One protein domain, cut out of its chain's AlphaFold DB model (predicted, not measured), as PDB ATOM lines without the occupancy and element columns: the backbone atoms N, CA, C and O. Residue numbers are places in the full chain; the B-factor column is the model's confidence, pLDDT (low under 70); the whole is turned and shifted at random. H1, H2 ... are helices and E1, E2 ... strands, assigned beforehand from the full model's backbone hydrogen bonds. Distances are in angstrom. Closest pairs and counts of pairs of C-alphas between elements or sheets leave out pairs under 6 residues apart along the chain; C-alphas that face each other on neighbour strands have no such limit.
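AT A GLANCE: This is residues 99 to 189 of the 333 residues of an uncharacterized protein of Rosenbergiella nectarea (UniProt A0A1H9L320). A strongly twisted sheet of three strands, E1, E2 and E3, has one long helix, H3, packed over one face, and a small head of two helices, H1 and H2, lies well away from this body. Two links, residues 136 to 140 and residues 161 to 169, join head and body, and the distance between the two makes the length of the whole. The printed part has 91 residues with three named strands and three named helices, in the order E1, E2, E3, H1, H2, H3; the sheet order is E1, E2, E3, all antiparallel, and the class is mixed, helices and strands. The whole is loose, with a radius of gyration of the C-alphas of 17.1 A, and spans 56 by 23 by 18 A.

HOW THE PARTS SIT: The sheet is a meander, each strand the antiparallel neighbour of the one before: E1, residues 108 to 113, E2, residues 116 to 122, and E3, residues 128 to 135. E1 and E3 are its edge strands. E1 and E2 form a hairpin at 147 degrees between directions, with N 111 and O 118 within hydrogen-bond range at 2.8 A. E2 and E3 form a hairpin at 155 degrees, with N 119 and O 132 at 2.8 A and N 132 and O 119 at 2.9 A. H3, residues 170 to 186, is on the sheet, and with it makes two layers, a helix on one face of a sheet. The closest C-alphas of H3 and E1 are those of Ala 181 and Phe 109, 5.8 A apart; of H3 and E3, those of Gly 178 and Ser 128, 5.7 A. H1, residues 141 to 152, and H2, residues 157 to 160, are not on the sheet. H1 touches H2 with residues 146 to 151 alone; the closest C-alphas are those of Ala 150 and Pro 157, 5.1 A apart. H3 is apart from both H1 and H2. In H1 and H3 every O i to N i+4 pair is within hydrogen-bond range; H2 is too short for such a pair.

IN THESE COORDINATES: E1 begins at C-alpha 108 (140.319, 107.112, 131.424) and is 15.9 A long; E2 measures 18.9 A and E3 18.8 A. H1 is 16.3 A long and begins at C-alpha 141 (128.404, 98.822, 103.237). H3, 24.4 A long, ends at C-alpha 186 (153.041, 101.882, 130.584).

THE WHOLE: The C-alphas farthest apart, those of Lys 153 and Pro 189, are 56.8 A apart. The printed part has no cut. No link is long; H2 to H3, with 9 residues between, is short, and the others are tight. Mean pLDDT of the printed part is 76.0; it is under 70 at residues 99 to 109, 111, 115, 124 to 126, 184 and 186 to 189.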
ATOM      1  N   ALA A  99     146.763 106.659 116.850       33.34
ATOM      2  CA  ALA A  99     146.072 107.181 118.008       33.34
ATOM      3  C   ALA A  99     147.153 107.663 118.974       33.34
ATOM      4  O   ALA A  99     147.745 106.864 119.695       33.34
ATOM      5  N   THR A 100     147.474 108.958 118.936       32.53
ATOM      6  CA  THR A 100     148.139 109.619 120.051       32.53
ATOM      7  C   THR A 100     147.277 109.271 121.251       32.53
ATOM      8  O   THR A 100     146.089 109.608 121.202       32.53
ATOM      9  N   PRO A 101     147.801 108.518 122.234       38.91
ATOM     10  CA  PRO A 101     147.003 108.056 123.354       38.91
ATOM     11  C   PRO A 101     146.376 109.288 123.994       38.91
ATOM     12  O   PRO A 101     147.081 110.183 124.462       38.91
ATOM     13  N   VAL A 102     145.049 109.382 123.907       39.66
ATOM     14  CA  VAL A 102     144.299 110.455 124.544       39.66
ATOM     15  C   VAL A 102     144.257 110.073 126.013       39.66
ATOM     16  O   VAL A 102     143.390 109.326 126.449       39.66
ATOM     17  N   PHE A 103     145.276 110.506 126.752       42.97
ATOM     18  CA  PHE A 103     145.233 110.490 128.204       42.97
ATOM     19  C   PHE A 103     144.188 111.507 128.621       42.97
ATOM     20  O   PHE A 103     144.431 112.717 128.553       42.97
ATOM     21  N   ASN A 104     143.023 111.021 129.030       48.31
ATOM     22  CA  ASN A 104     142.079 111.894 129.685       48.31
ATOM     23  C   ASN A 104     142.628 112.197 131.093       48.31
ATOM     24  O   ASN A 104     143.149 111.305 131.773       48.31
ATOM     25  N   PRO A 105     142.562 113.459 131.548       43.00
ATOM     26  CA  PRO A 105     143.093 113.865 132.849       43.00
ATOM     27  C   PRO A 105     142.394 113.185 134.039       43.00
ATOM     28  O   PRO A 105     142.861 113.311 135.164       43.00
ATOM     29  N   ASP A 106     141.300 112.461 133.802       48.44
ATOM     30  CA  ASP A 106     140.544 111.679 134.782       48.44
ATOM     31  C   ASP A 106     141.041 110.225 134.947       48.44
ATOM     32  O   ASP A 106     140.494 109.488 135.762       48.44
ATOM     33  N   GLY A 107     142.074 109.801 134.204       55.03
ATOM     34  CA  GLY A 107     142.592 108.427 134.247       55.03
ATOM     35  C   GLY A 107     141.851 107.440 133.337       55.03
ATOM     36  O   GLY A 107     142.061 106.229 133.447       55.03
ATOM     37  N   THR A 108     141.000 107.935 132.432       62.91
ATOM     38  CA  THR A 108     140.319 107.112 131.424       62.91
ATOM     39  C   THR A 108     141.126 107.000 130.125       62.91
ATOM     40  O   THR A 108     141.852 107.914 129.725       62.91
ATOM     41  N   PHE A 109     140.980 105.857 129.453       66.50
ATOM     42  CA  PHE A 109     141.604 105.528 128.175       66.50
ATOM     43  C   PHE A 109     140.535 105.187 127.151       66.50
ATOM     44  O   PHE A 109     139.830 104.186 127.289       66.50
ATOM     45  N   ASP A 110     140.451 105.987 126.095       72.69
ATOM     46  CA  ASP A 110     139.588 105.679 124.964       72.69
ATOM     47  C   ASP A 110     140.360 104.809 123.953       72.69
ATOM     48  O   ASP A 110     141.422 105.181 123.444       72.69
ATOM     49  N   THR A 111     139.833 103.619 123.669       69.38
ATOM     50  CA  THR A 111     140.423 102.638 122.747       69.38
ATOM     51  C   THR A 111     139.411 102.220 121.685       69.38
ATOM     52  O   THR A 111     138.201 102.364 121.860       69.38
ATOM     53  N   VAL A 112     139.905 101.725 120.550       77.06
ATOM     54  CA  VAL A 112     139.059 101.245 119.453       77.06
ATOM     55  C   VAL A 112     139.496  99.840 119.079       77.06
ATOM     56  O   VAL A 112     140.640  99.656 118.666       77.06
ATOM     57  N   ILE A 113     138.581  98.879 119.197       76.81
ATOM     58  CA  ILE A 113     138.799  97.470 118.854       76.81
ATOM     59  C   ILE A 113     137.770  97.083 117.795       76.81
ATOM     60  O   ILE A 113     136.571  97.202 118.027       76.81
ATOM     61  N   ASP A 114     138.223  96.678 116.609       74.81
ATOM     62  CA  ASP A 114     137.355  96.268 115.490       74.81
ATOM     63  C   ASP A 114     136.250  97.286 115.129       74.81
ATOM     64  O   ASP A 114     135.145  96.940 114.709       74.81
ATOM     65  N   GLY A 115     136.544  98.577 115.310       69.31
ATOM     66  CA  GLY A 115     135.614  99.684 115.071       69.31
ATOM     67  C   GLY A 115     134.659  99.992 116.231       69.31
ATOM     68  O   GLY A 115     133.985 101.018 116.175       69.31
ATOM     69  N   PHE A 116     134.625  99.169 117.281       79.38
ATOM     70  CA  PHE A 116     133.920  99.446 118.532       79.38
ATOM     71  C   PHE A 116     134.767 100.363 119.413       79.38
ATOM     72  O   PHE A 116     135.968 100.144 119.568       79.38
ATOM     73  N   GLN A 117     134.147 101.391 119.988       78.44
ATOM     74  CA  GLN A 117     134.820 102.317 120.895       78.44
ATOM     75  C   GLN A 117     134.624 101.863 122.337       78.44
ATOM     76  O   GLN A 117     133.495 101.589 122.748       78.44
ATOM     77  N   TYR A 118     135.707 101.851 123.105       77.31
ATOM     78  CA  TYR A 118     135.727 101.474 124.511       77.31
ATOM     79  C   TYR A 118     136.355 102.568 125.354       77.31
ATOM     80  O   TYR A 118     137.377 103.135 124.976       77.31
ATOM     81  N   ARG A 119     135.782 102.787 126.533       78.81
ATOM     82  CA  ARG A 119     136.383 103.560 127.609       78.81
ATOM     83  C   ARG A 119     136.883 102.604 128.680       78.81
ATOM     84  O   ARG A 119     136.112 101.812 129.217       78.81
ATOM     85  N   VAL A 120     138.169 102.683 128.980       77.62
ATOM     86  CA  VAL A 120     138.838 101.849 129.977       77.62
ATOM     87  C   VAL A 120     139.296 102.719 131.135       77.62
ATOM     88  O   VAL A 120     139.953 103.737 130.927       77.62
ATOM     89  N   ILE A 121     138.979 102.308 132.355       77.44
ATOM     90  CA  ILE A 121     139.481 102.926 133.581       77.44
ATOM     91  C   ILE A 121     140.559 102.010 134.143       77.44
ATOM     92  O   ILE A 121     140.310 100.827 134.396       77.44
ATOM     93  N   LEU A 122     141.755 102.559 134.341       73.69
ATOM     94  CA  LEU A 122     142.862 101.855 134.982       73.69
ATOM     95  C   LEU A 122     143.038 102.339 136.424       73.69
ATOM     96  O   LEU A 122     142.762 103.493 136.743       73.69
ATOM     97  N   ASP A 123     143.530 101.459 137.289       70.31
ATOM     98  CA  ASP A 123     144.035 101.843 138.602       70.31
ATOM     99  C   ASP A 123     145.427 102.493 138.504       70.31
ATOM    100  O   ASP A 123     146.048 102.578 137.441       70.31
ATOM    101  N   THR A 124     145.953 102.935 139.647       67.25
ATOM    102  CA  THR A 124     147.286 103.550 139.748       67.25
ATOM    103  C   THR A 124     148.434 102.591 139.413       67.25
ATOM    104  O   THR A 124     149.553 103.044 139.173       67.25
ATOM    105  N   SER A 125     148.171 101.282 139.359       64.81
ATOM    106  CA  SER A 125     149.120 100.252 138.927       64.81
ATOM    107  C   SER A 125     149.044  99.953 137.420       64.81
ATOM    108  O   SER A 125     149.838  99.166 136.907       64.81
ATOM    109  N   GLY A 126     148.119 100.591 136.693       65.94
ATOM    110  CA  GLY A 126     147.887 100.361 135.267       65.94
ATOM    111  C   GLY A 126     147.008  99.145 134.967       65.94
ATOM    112  O   GLY A 126     146.953  98.696 133.820       65.94
ATOM    113  N   LYS A 127     146.326  98.588 135.973       77.19
ATOM    114  CA  LYS A 127     145.409  97.455 135.815       77.19
ATOM    115  C   LYS A 127     143.994  97.956 135.544       77.19
ATOM    116  O   LYS A 127     143.517  98.879 136.190       77.19
ATOM    117  N   SER A 128     143.301  97.304 134.612       81.69
ATOM    118  CA  SER A 128     141.909  97.629 134.286       81.69
ATOM    119  C   SER A 128     140.983  97.389 135.479       81.69
ATOM    120  O   SER A 128     140.881  96.263 135.965       81.69
ATOM    121  N   ILE A 129     140.297  98.446 135.912       80.62
ATOM    122  CA  ILE A 129     139.197  98.398 136.884       80.62
ATOM    123  C   ILE A 129     137.887  98.165 136.136       80.62
ATOM    124  O   ILE A 129     137.071  97.344 136.542       80.62
ATOM    125  N   GLU A 130     137.703  98.878 135.025       82.06
ATOM    126  CA  GLU A 130     136.441  98.900 134.300       82.06
ATOM    127  C   GLU A 130     136.680  99.091 132.801       82.06
ATOM    128  O   GLU A 130     137.557  99.851 132.391       82.06
ATOM    129  N   VAL A 131     135.894  98.386 131.988       86.44
ATOM    130  CA  VAL A 131     135.873  98.514 130.530       86.44
ATOM    131  C   VAL A 131     134.420  98.672 130.111       86.44
ATOM    132  O   VAL A 131     133.614  97.770 130.324       86.44
ATOM    133  N   GLN A 132     134.084  99.812 129.517       85.19
ATOM    134  CA  GLN A 132     132.745 100.098 129.012       85.19
ATOM    135  C   GLN A 132     132.788 100.318 127.507       85.19
ATOM    136  O   GLN A 132     133.624 101.069 127.003       85.19
ATOM    137  N   GLN A 133     131.857  99.710 126.779       82.38
ATOM    138  CA  GLN A 133     131.633 100.062 125.384       82.38
ATOM    139  C   GLN A 133     131.010 101.464 125.316       82.38
ATOM    140  O   GLN A 133     129.898 101.689 125.787       82.38
ATOM    141  N   ALA A 134     131.728 102.411 124.715       75.31
ATOM    142  CA  ALA A 134     131.269 103.783 124.526       75.31
ATOM    143  C   ALA A 134     130.400 103.925 123.271       75.31
ATOM    144  O   ALA A 134     129.466 104.726 123.240       75.31
ATOM    145  N   SER A 135     130.706 103.173 122.209       73.50
ATOM    146  CA  SER A 135     129.919 103.174 120.970       73.50
ATOM    147  C   SER A 135     130.130 101.893 120.158       73.50
ATOM    148  O   SER A 135     131.251 101.379 120.103       73.50
ATOM    149  N   PRO A 136     129.080 101.355 119.509       74.50
ATOM    150  CA  PRO A 136     129.214 100.237 118.580       74.50
ATOM    151  C   PRO A 136     129.952 100.644 117.302       74.50
ATOM    152  O   PRO A 136     130.029 101.828 116.963       74.50
ATOM    153  N   ARG A 137     130.468  99.653 116.567       81.00
ATOM    154  CA  ARG A 137     131.034  99.895 115.237       81.00
ATOM    155  C   ARG A 137     129.973 100.404 114.266       81.00
ATOM    156  O   ARG A 137     128.793 100.071 114.372       81.00
ATOM    157  N   SER A 138     130.408 101.164 113.267       80.38
ATOM    158  CA  SER A 138     129.544 101.514 112.142       80.38
ATOM    159  C   SER A 138     129.166 100.272 111.328       80.38
ATOM    160  O   SER A 138     129.935  99.308 111.238       80.38
ATOM    161  N   TYR A 139     127.990 100.321 110.702       75.75
ATOM    162  CA  TYR A 139     127.573  99.308 109.741       75.75
ATOM    163  C   TYR A 139     128.540  99.239 108.558       75.75
ATOM    164  O   TYR A 139     129.032 100.265 108.073       75.75
ATOM    165  N   THR A 140     128.775  98.030 108.058       82.19
ATOM    166  CA  THR A 140     129.466  97.832 106.782       82.19
ATOM    167  C   THR A 140     128.601  98.342 105.625       82.19
ATOM    168  O   THR A 140     127.428  98.691 105.785       82.19
ATOM    169  N   GLN A 141     129.170  98.417 104.421       81.06
ATOM    170  CA  GLN A 141     128.404  98.822 103.237       81.06
ATOM    171  C   GLN A 141     127.247  97.854 102.946       81.06
ATOM    172  O   GLN A 141     126.153  98.295 102.601       81.06
ATOM    173  N   GLU A 142     127.470  96.554 103.142       81.88
ATOM    174  CA  GLU A 142     126.460  95.510 102.943       81.88
ATOM    175  C   GLU A 142     125.336  95.610 103.978       81.88
ATOM    176  O   GLU A 142     124.161  95.589 103.615       81.88
ATOM    177  N   GLU A 143     125.683  95.801 105.251       82.19
ATOM    178  CA  GLU A 143     124.722  95.987 106.346       82.19
ATOM    179  C   GLU A 143     123.874  97.249 106.135       82.19
ATOM    180  O   GLU A 143     122.651  97.209 106.256       82.19
ATOM    181  N   ASN A 144     124.494  98.361 105.723       86.06
ATOM    182  CA  ASN A 144     123.766  99.584 105.372       86.06
ATOM    183  C   ASN A 144     122.795  99.364 104.205       86.06
ATOM    184  O   ASN A 144     121.693  99.916 104.210       86.06
ATOM    185  N   LEU A 145     123.178  98.557 103.211       87.38
ATOM    186  CA  LEU A 145     122.309  98.235 102.083       87.38
ATOM    187  C   LEU A 145     121.124  97.366 102.524       87.38
ATOM    188  O   LEU A 145     119.996  97.625 102.115       87.38
ATOM    189  N   GLN A 146     121.350  96.384 103.398       85.88
ATOM    190  CA  GLN A 146     120.288  95.560 103.982       85.88
ATOM    191  C   GLN A 146     119.291  96.410 104.778       85.88
ATOM    192  O   GLN A 146     118.084  96.322 104.550       85.88
ATOM    193  N   VAL A 147     119.787  97.307 105.636       86.38
ATOM    194  CA  VAL A 147     118.950  98.252 106.391       86.38
ATOM    195  C   VAL A 147     118.164  99.165 105.444       86.38
ATOM    196  O   VAL A 147     116.964  99.372 105.634       86.38
ATOM    197  N   ALA A 148     118.796  99.672 104.381       87.56
ATOM    198  CA  ALA A 148     118.129 100.506 103.384       87.56
ATOM    199  C   ALA A 148     117.025  99.746 102.626       87.56
ATOM    200  O   ALA A 148     115.937 100.285 102.422       87.56
ATOM    201  N   VAL A 149     117.273  98.490 102.246       89.62
ATOM    202  CA  VAL A 149     116.301  97.637 101.543       89.62
ATOM    203  C   VAL A 149     115.130  97.256 102.454       89.62
ATOM    204  O   VAL A 149     113.988  97.257 101.996       89.62
ATOM    205  N   ALA A 150     115.381  96.980 103.737       88.88
ATOM    206  CA  ALA A 150     114.337  96.735 104.735       88.88
ATOM    207  C   ALA A 150     113.438  97.958 104.919       88.88
ATOM    208  O   ALA A 150     112.219  97.870 104.748       88.88
ATOM    209  N   LYS A 151     114.052  99.132 105.096       90.19
ATOM    210  CA  LYS A 151     113.341 100.407 105.203       90.19
ATOM    211  C   LYS A 151     112.507 100.720 103.959       90.19
ATOM    212  O   LYS A 151     111.364 101.151 104.088       90.19
ATOM    213  N   ALA A 152     113.038 100.463 102.760       91.62
ATOM    214  CA  ALA A 152     112.312 100.643 101.500       91.62
ATOM    215  C   ALA A 152     111.094  99.714 101.362       91.62
ATOM    216  O   ALA A 152     110.163 100.024 100.624       91.62
ATOM    217  N   LYS A 153     111.091  98.579 102.069       92.06
ATOM    218  CA  LYS A 153     109.987  97.611 102.100       92.06
ATOM    219  C   LYS A 153     109.087  97.745 103.331       92.06
ATOM    220  O   LYS A 153     108.220  96.895 103.511       92.06
ATOM    221  N   HIS A 154     109.271  98.786 104.148       89.94
ATOM    222  CA  HIS A 154     108.550  98.990 105.411       89.94
ATOM    223  C   HIS A 154     108.650  97.791 106.368       89.94
ATOM    224  O   HIS A 154     107.683  97.451 107.045       89.94
ATOM    225  N   LYS A 155     109.817  97.140 106.391       90.06
ATOM    226  CA  LYS A 155     110.131  96.021 107.281       90.06
ATOM    227  C   LYS A 155     111.333  96.352 108.146       90.06
ATOM    228  O   LYS A 155     112.193  97.138 107.738       90.06
ATOM    229  N   GLU A 156     111.417  95.709 109.300       83.69
ATOM    230  CA  GLU A 156     112.624  95.764 110.120       83.69
ATOM    231  C   GLU A 156     113.743  94.915 109.485       83.69
ATOM    232  O   GLU A 156     113.454  93.891 108.852       83.69
ATOM    233  N   PRO A 157     115.029  95.296 109.619       79.81
ATOM    234  CA  PRO A 157     116.139  94.548 109.023       79.81
ATOM    235  C   PRO A 157     116.151  93.062 109.407       79.81
ATOM    236  O   PRO A 157     116.350  92.226 108.529       79.81
ATOM    237  N   GLY A 158     115.849  92.743 110.672       83.81
ATOM    238  CA  GLY A 158     115.801  91.370 111.196       83.81
ATOM    239  C   GLY A 158     114.700  90.485 110.595       83.81
ATOM    240  O   GLY A 158     114.794  89.263 110.637       83.81
ATOM    241  N   GLU A 159     113.666  91.074 109.982       84.12
ATOM    242  CA  GLU A 159     112.588  90.314 109.330       84.12
ATOM    243  C   GLU A 159     112.968  89.817 107.931       84.12
ATOM    244  O   GLU A 159     112.321  88.920 107.384       84.12
ATOM    245  N   MET A 160     113.972  90.438 107.306       83.75
ATOM    246  CA  MET A 160     114.403  90.104 105.944       83.75
ATOM    247  C   MET A 160     115.830  89.575 105.873       83.75
ATOM    248  O   MET A 160     116.166  88.866 104.924       83.75
ATOM    249  N   PHE A 161     116.665  89.937 106.842       86.00
ATOM    250  CA  PHE A 161     118.072  89.586 106.913       86.00
ATOM    251  C   PHE A 161     118.394  89.074 108.321       86.00
ATOM    252  O   PHE A 161     117.705  89.441 109.271       86.00
ATOM    253  N   PRO A 162     119.427  88.229 108.481       84.06
ATOM    254  CA  PRO A 162     119.884  87.819 109.802       84.06
ATOM    255  C   PRO A 162     120.200  89.034 110.681       84.06
ATOM    256  O   PRO A 162     120.809  89.996 110.210       84.06
ATOM    257  N   GLU A 163     119.806  88.985 111.952       81.94
ATOM    258  CA  GLU A 163     120.114  90.059 112.893       81.94
ATOM    259  C   GLU A 163     121.626  90.234 113.069       81.94
ATOM    260  O   GLU A 163     122.401  89.273 113.134       81.94
ATOM    261  N   LEU A 164     122.041  91.495 113.161       80.75
ATOM    262  CA  LEU A 164     123.426  91.861 113.405       80.75
ATOM    263  C   LEU A 164     123.719  91.776 114.899       80.75
ATOM    264  O   LEU A 164     123.431  92.701 115.655       80.75
ATOM    265  N   ASP A 165     124.315  90.663 115.317       82.50
ATOM    266  CA  ASP A 165     124.759  90.486 116.697       82.50
ATOM    267  C   ASP A 165     126.100  91.193 116.936       82.50
ATOM    268  O   ASP A 165     127.185  90.661 116.683       82.50
ATOM    269  N   PHE A 166     126.014  92.425 117.431       84.06
ATOM    270  CA  PHE A 166     127.174  93.225 117.817       84.06
ATOM    271  C   PHE A 166     127.785  92.799 119.155       84.06
ATOM    272  O   PHE A 166     128.927  93.162 119.424       84.06
ATOM    273  N   ASN A 167     127.091  91.992 119.959       85.94
ATOM    274  CA  ASN A 167     127.604  91.489 121.234       85.94
ATOM    275  C   ASN A 167     128.467  90.235 121.054       85.94
ATOM    276  O   ASN A 167     129.204  89.839 121.961       85.94
ATOM    277  N   ARG A 168     128.427  89.612 119.874       86.69
ATOM    278  CA  ARG A 168     129.309  88.495 119.552       86.69
ATOM    279  C   ARG A 168     130.772  88.922 119.664       86.69
ATOM    280  O   ARG A 168     131.219  89.826 118.959       86.69
ATOM    281  N   GLY A 169     131.528  88.239 120.520       87.38
ATOM    282  CA  GLY A 169     132.945  88.537 120.758       87.38
ATOM    283  C   GLY A 169     133.199  89.735 121.684       87.38
ATOM    284  O   GLY A 169     134.312  90.255 121.723       87.38
ATOM    285  N   GLU A 170     132.171  90.227 122.384       88.56
ATOM    286  CA  GLU A 170     132.294  91.358 123.307       88.56
ATOM    287  C   GLU A 170     133.292  91.108 124.455       88.56
ATOM    288  O   GLU A 170     134.121  91.989 124.698       88.56
ATOM    289  N   PRO A 171     133.321  89.930 125.118       92.62
ATOM    290  CA  PRO A 171     134.313  89.660 126.160       92.62
ATOM    291  C   PRO A 171     135.757  89.754 125.650       92.62
ATOM    292  O   PRO A 171     136.624  90.320 126.318       92.62
ATOM    293  N   GLU A 172     136.028  89.235 124.452       91.25
ATOM    294  CA  GLU A 172     137.349  89.282 123.831       91.25
ATOM    295  C   GLU A 172     137.753  90.720 123.488       91.25
ATOM    296  O   GLU A 172     138.887  91.123 123.766       91.25
ATOM    297  N   ARG A 173     136.830  91.523 122.942       89.94
ATOM    298  CA  ARG A 173     137.103  92.937 122.643       89.94
ATOM    299  C   ARG A 173     137.352  93.756 123.904       89.94
ATOM    300  O   ARG A 173     138.287  94.554 123.919       89.94
ATOM    301  N   GLN A 174     136.599  93.523 124.979       89.00
ATOM    302  CA  GLN A 174     136.834  94.187 126.266       89.00
ATOM    303  C   GLN A 174     138.209  93.837 126.848       89.00
ATOM    304  O   GLN A 174     138.921  94.718 127.334       89.00
ATOM    305  N   GLN A 175     138.636  92.573 126.747       89.31
ATOM    306  CA  GLN A 175     139.985  92.175 127.158       89.31
ATOM    307  C   GLN A 175     141.070  92.866 126.324       89.31
ATOM    308  O   GLN A 175     142.056  93.353 126.882       89.31
ATOM    309  N   GLN A 176     140.901  92.940 125.001       81.69
ATOM    310  CA  GLN A 176     141.848  93.623 124.117       81.69
ATOM    311  C   GLN A 176     141.919  95.129 124.403       81.69
ATOM    312  O   GLN A 176     143.020  95.675 124.487       81.69
ATOM    313  N   ALA A 177     140.774  95.778 124.634       78.12
ATOM    314  CA  ALA A 177     140.695  97.178 125.043       78.12
ATOM    315  C   ALA A 177     141.470  97.420 126.348       78.12
ATOM    316  O   ALA A 177     142.322  98.309 126.408       78.12
ATOM    317  N   GLY A 178     141.263  96.571 127.362       80.31
ATOM    318  CA  GLY A 178     141.992  96.636 128.630       80.31
ATOM    319  C   GLY A 178     143.509  96.478 128.464       80.31
ATOM    320  O   GLY A 178     144.287  97.245 129.032       80.31
ATOM    321  N   GLN A 179     143.952  95.527 127.637       84.62
ATOM    322  CA  GLN A 179     145.378  95.335 127.347       84.62
ATOM    323  C   GLN A 179     145.987  96.520 126.593       84.62
ATOM    324  O   GLN A 179     147.127  96.903 126.861       84.62
ATOM    325  N   GLN A 180     145.257  97.094 125.637       76.56
ATOM    326  CA  GLN A 180     145.716  98.250 124.877       76.56
ATOM    327  C   GLN A 180     145.836  99.487 125.772       76.56
ATOM    328  O   GLN A 180     146.860 100.168 125.710       76.56
ATOM    329  N   ALA A 181     144.859  99.723 126.650       75.50
ATOM    330  CA  ALA A 181     144.913 100.787 127.647       75.50
ATOM    331  C   ALA A 181     146.105 100.609 128.603       75.50
ATOM    332  O   ALA A 181     146.885 101.539 128.792       75.50
ATOM    333  N   ALA A 182     146.327  99.399 129.129       76.94
ATOM    334  CA  ALA A 182     147.471  99.114 130.000       76.94
ATOM    335  C   ALA A 182     148.821  99.352 129.296       76.94
ATOM    336  O   ALA A 182     149.738  99.945 129.867       76.94
ATOM    337  N   LYS A 183     148.948  98.953 128.023       74.44
ATOM    338  CA  LYS A 183     150.145  99.234 127.211       74.44
ATOM    339  C   LYS A 183     150.362 100.734 127.010       74.44
ATOM    340  O   LYS A 183     151.496 101.198 127.100       74.44
ATOM    341  N   GLN A 184     149.295 101.489 126.755       68.69
ATOM    342  CA  GLN A 184     149.359 102.946 126.633       68.69
ATOM    343  C   GLN A 184     149.785 103.594 127.950       68.69
ATOM    344  O   GLN A 184     150.706 104.405 127.941       68.69
ATOM    345  N   PHE A 185     149.213 103.182 129.081       70.06
ATOM    346  CA  PHE A 185     149.621 103.651 130.405       70.06
ATOM    347  C   PHE A 185     151.117 103.420 130.672       70.06
ATOM    348  O   PHE A 185     151.828 104.345 131.058       70.06
ATOM    349  N   LEU A 186     151.627 102.220 130.382       66.75
ATOM    350  CA  LEU A 186     153.041 101.882 130.584       66.75
ATOM    351  C   LEU A 186     154.001 102.566 129.600       66.75
ATOM    352  O   LEU A 186     155.197 102.639 129.873       66.75
ATOM    353  N   SER A 187     153.501 103.074 128.472       64.88
ATOM    354  CA  SER A 187     154.312 103.838 127.515       64.88
ATOM    355  C   SER A 187     154.666 105.247 127.997       64.88
ATOM    356  O   SER A 187     155.537 105.892 127.409       64.88
ATOM    357  N   VAL A 188     154.030 105.729 129.071       62.88
ATOM    358  CA  VAL A 188     154.378 107.015 129.679       62.88
ATOM    359  C   VAL A 188     155.732 106.879 130.381       62.88
ATOM    360  O   VAL A 188     155.894 105.991 131.226       62.88
ATOM    361  N   PRO A 189     156.705 107.762 130.094       49.75
ATOM    362  CA  PRO A 189     157.982 107.765 130.797       49.75
ATOM    363  C   PRO A 189     157.793 107.786 132.322       49.75
ATOM    364  O   PRO A 189     156.992 108.556 132.852       49.75
TER     365      PRO A 189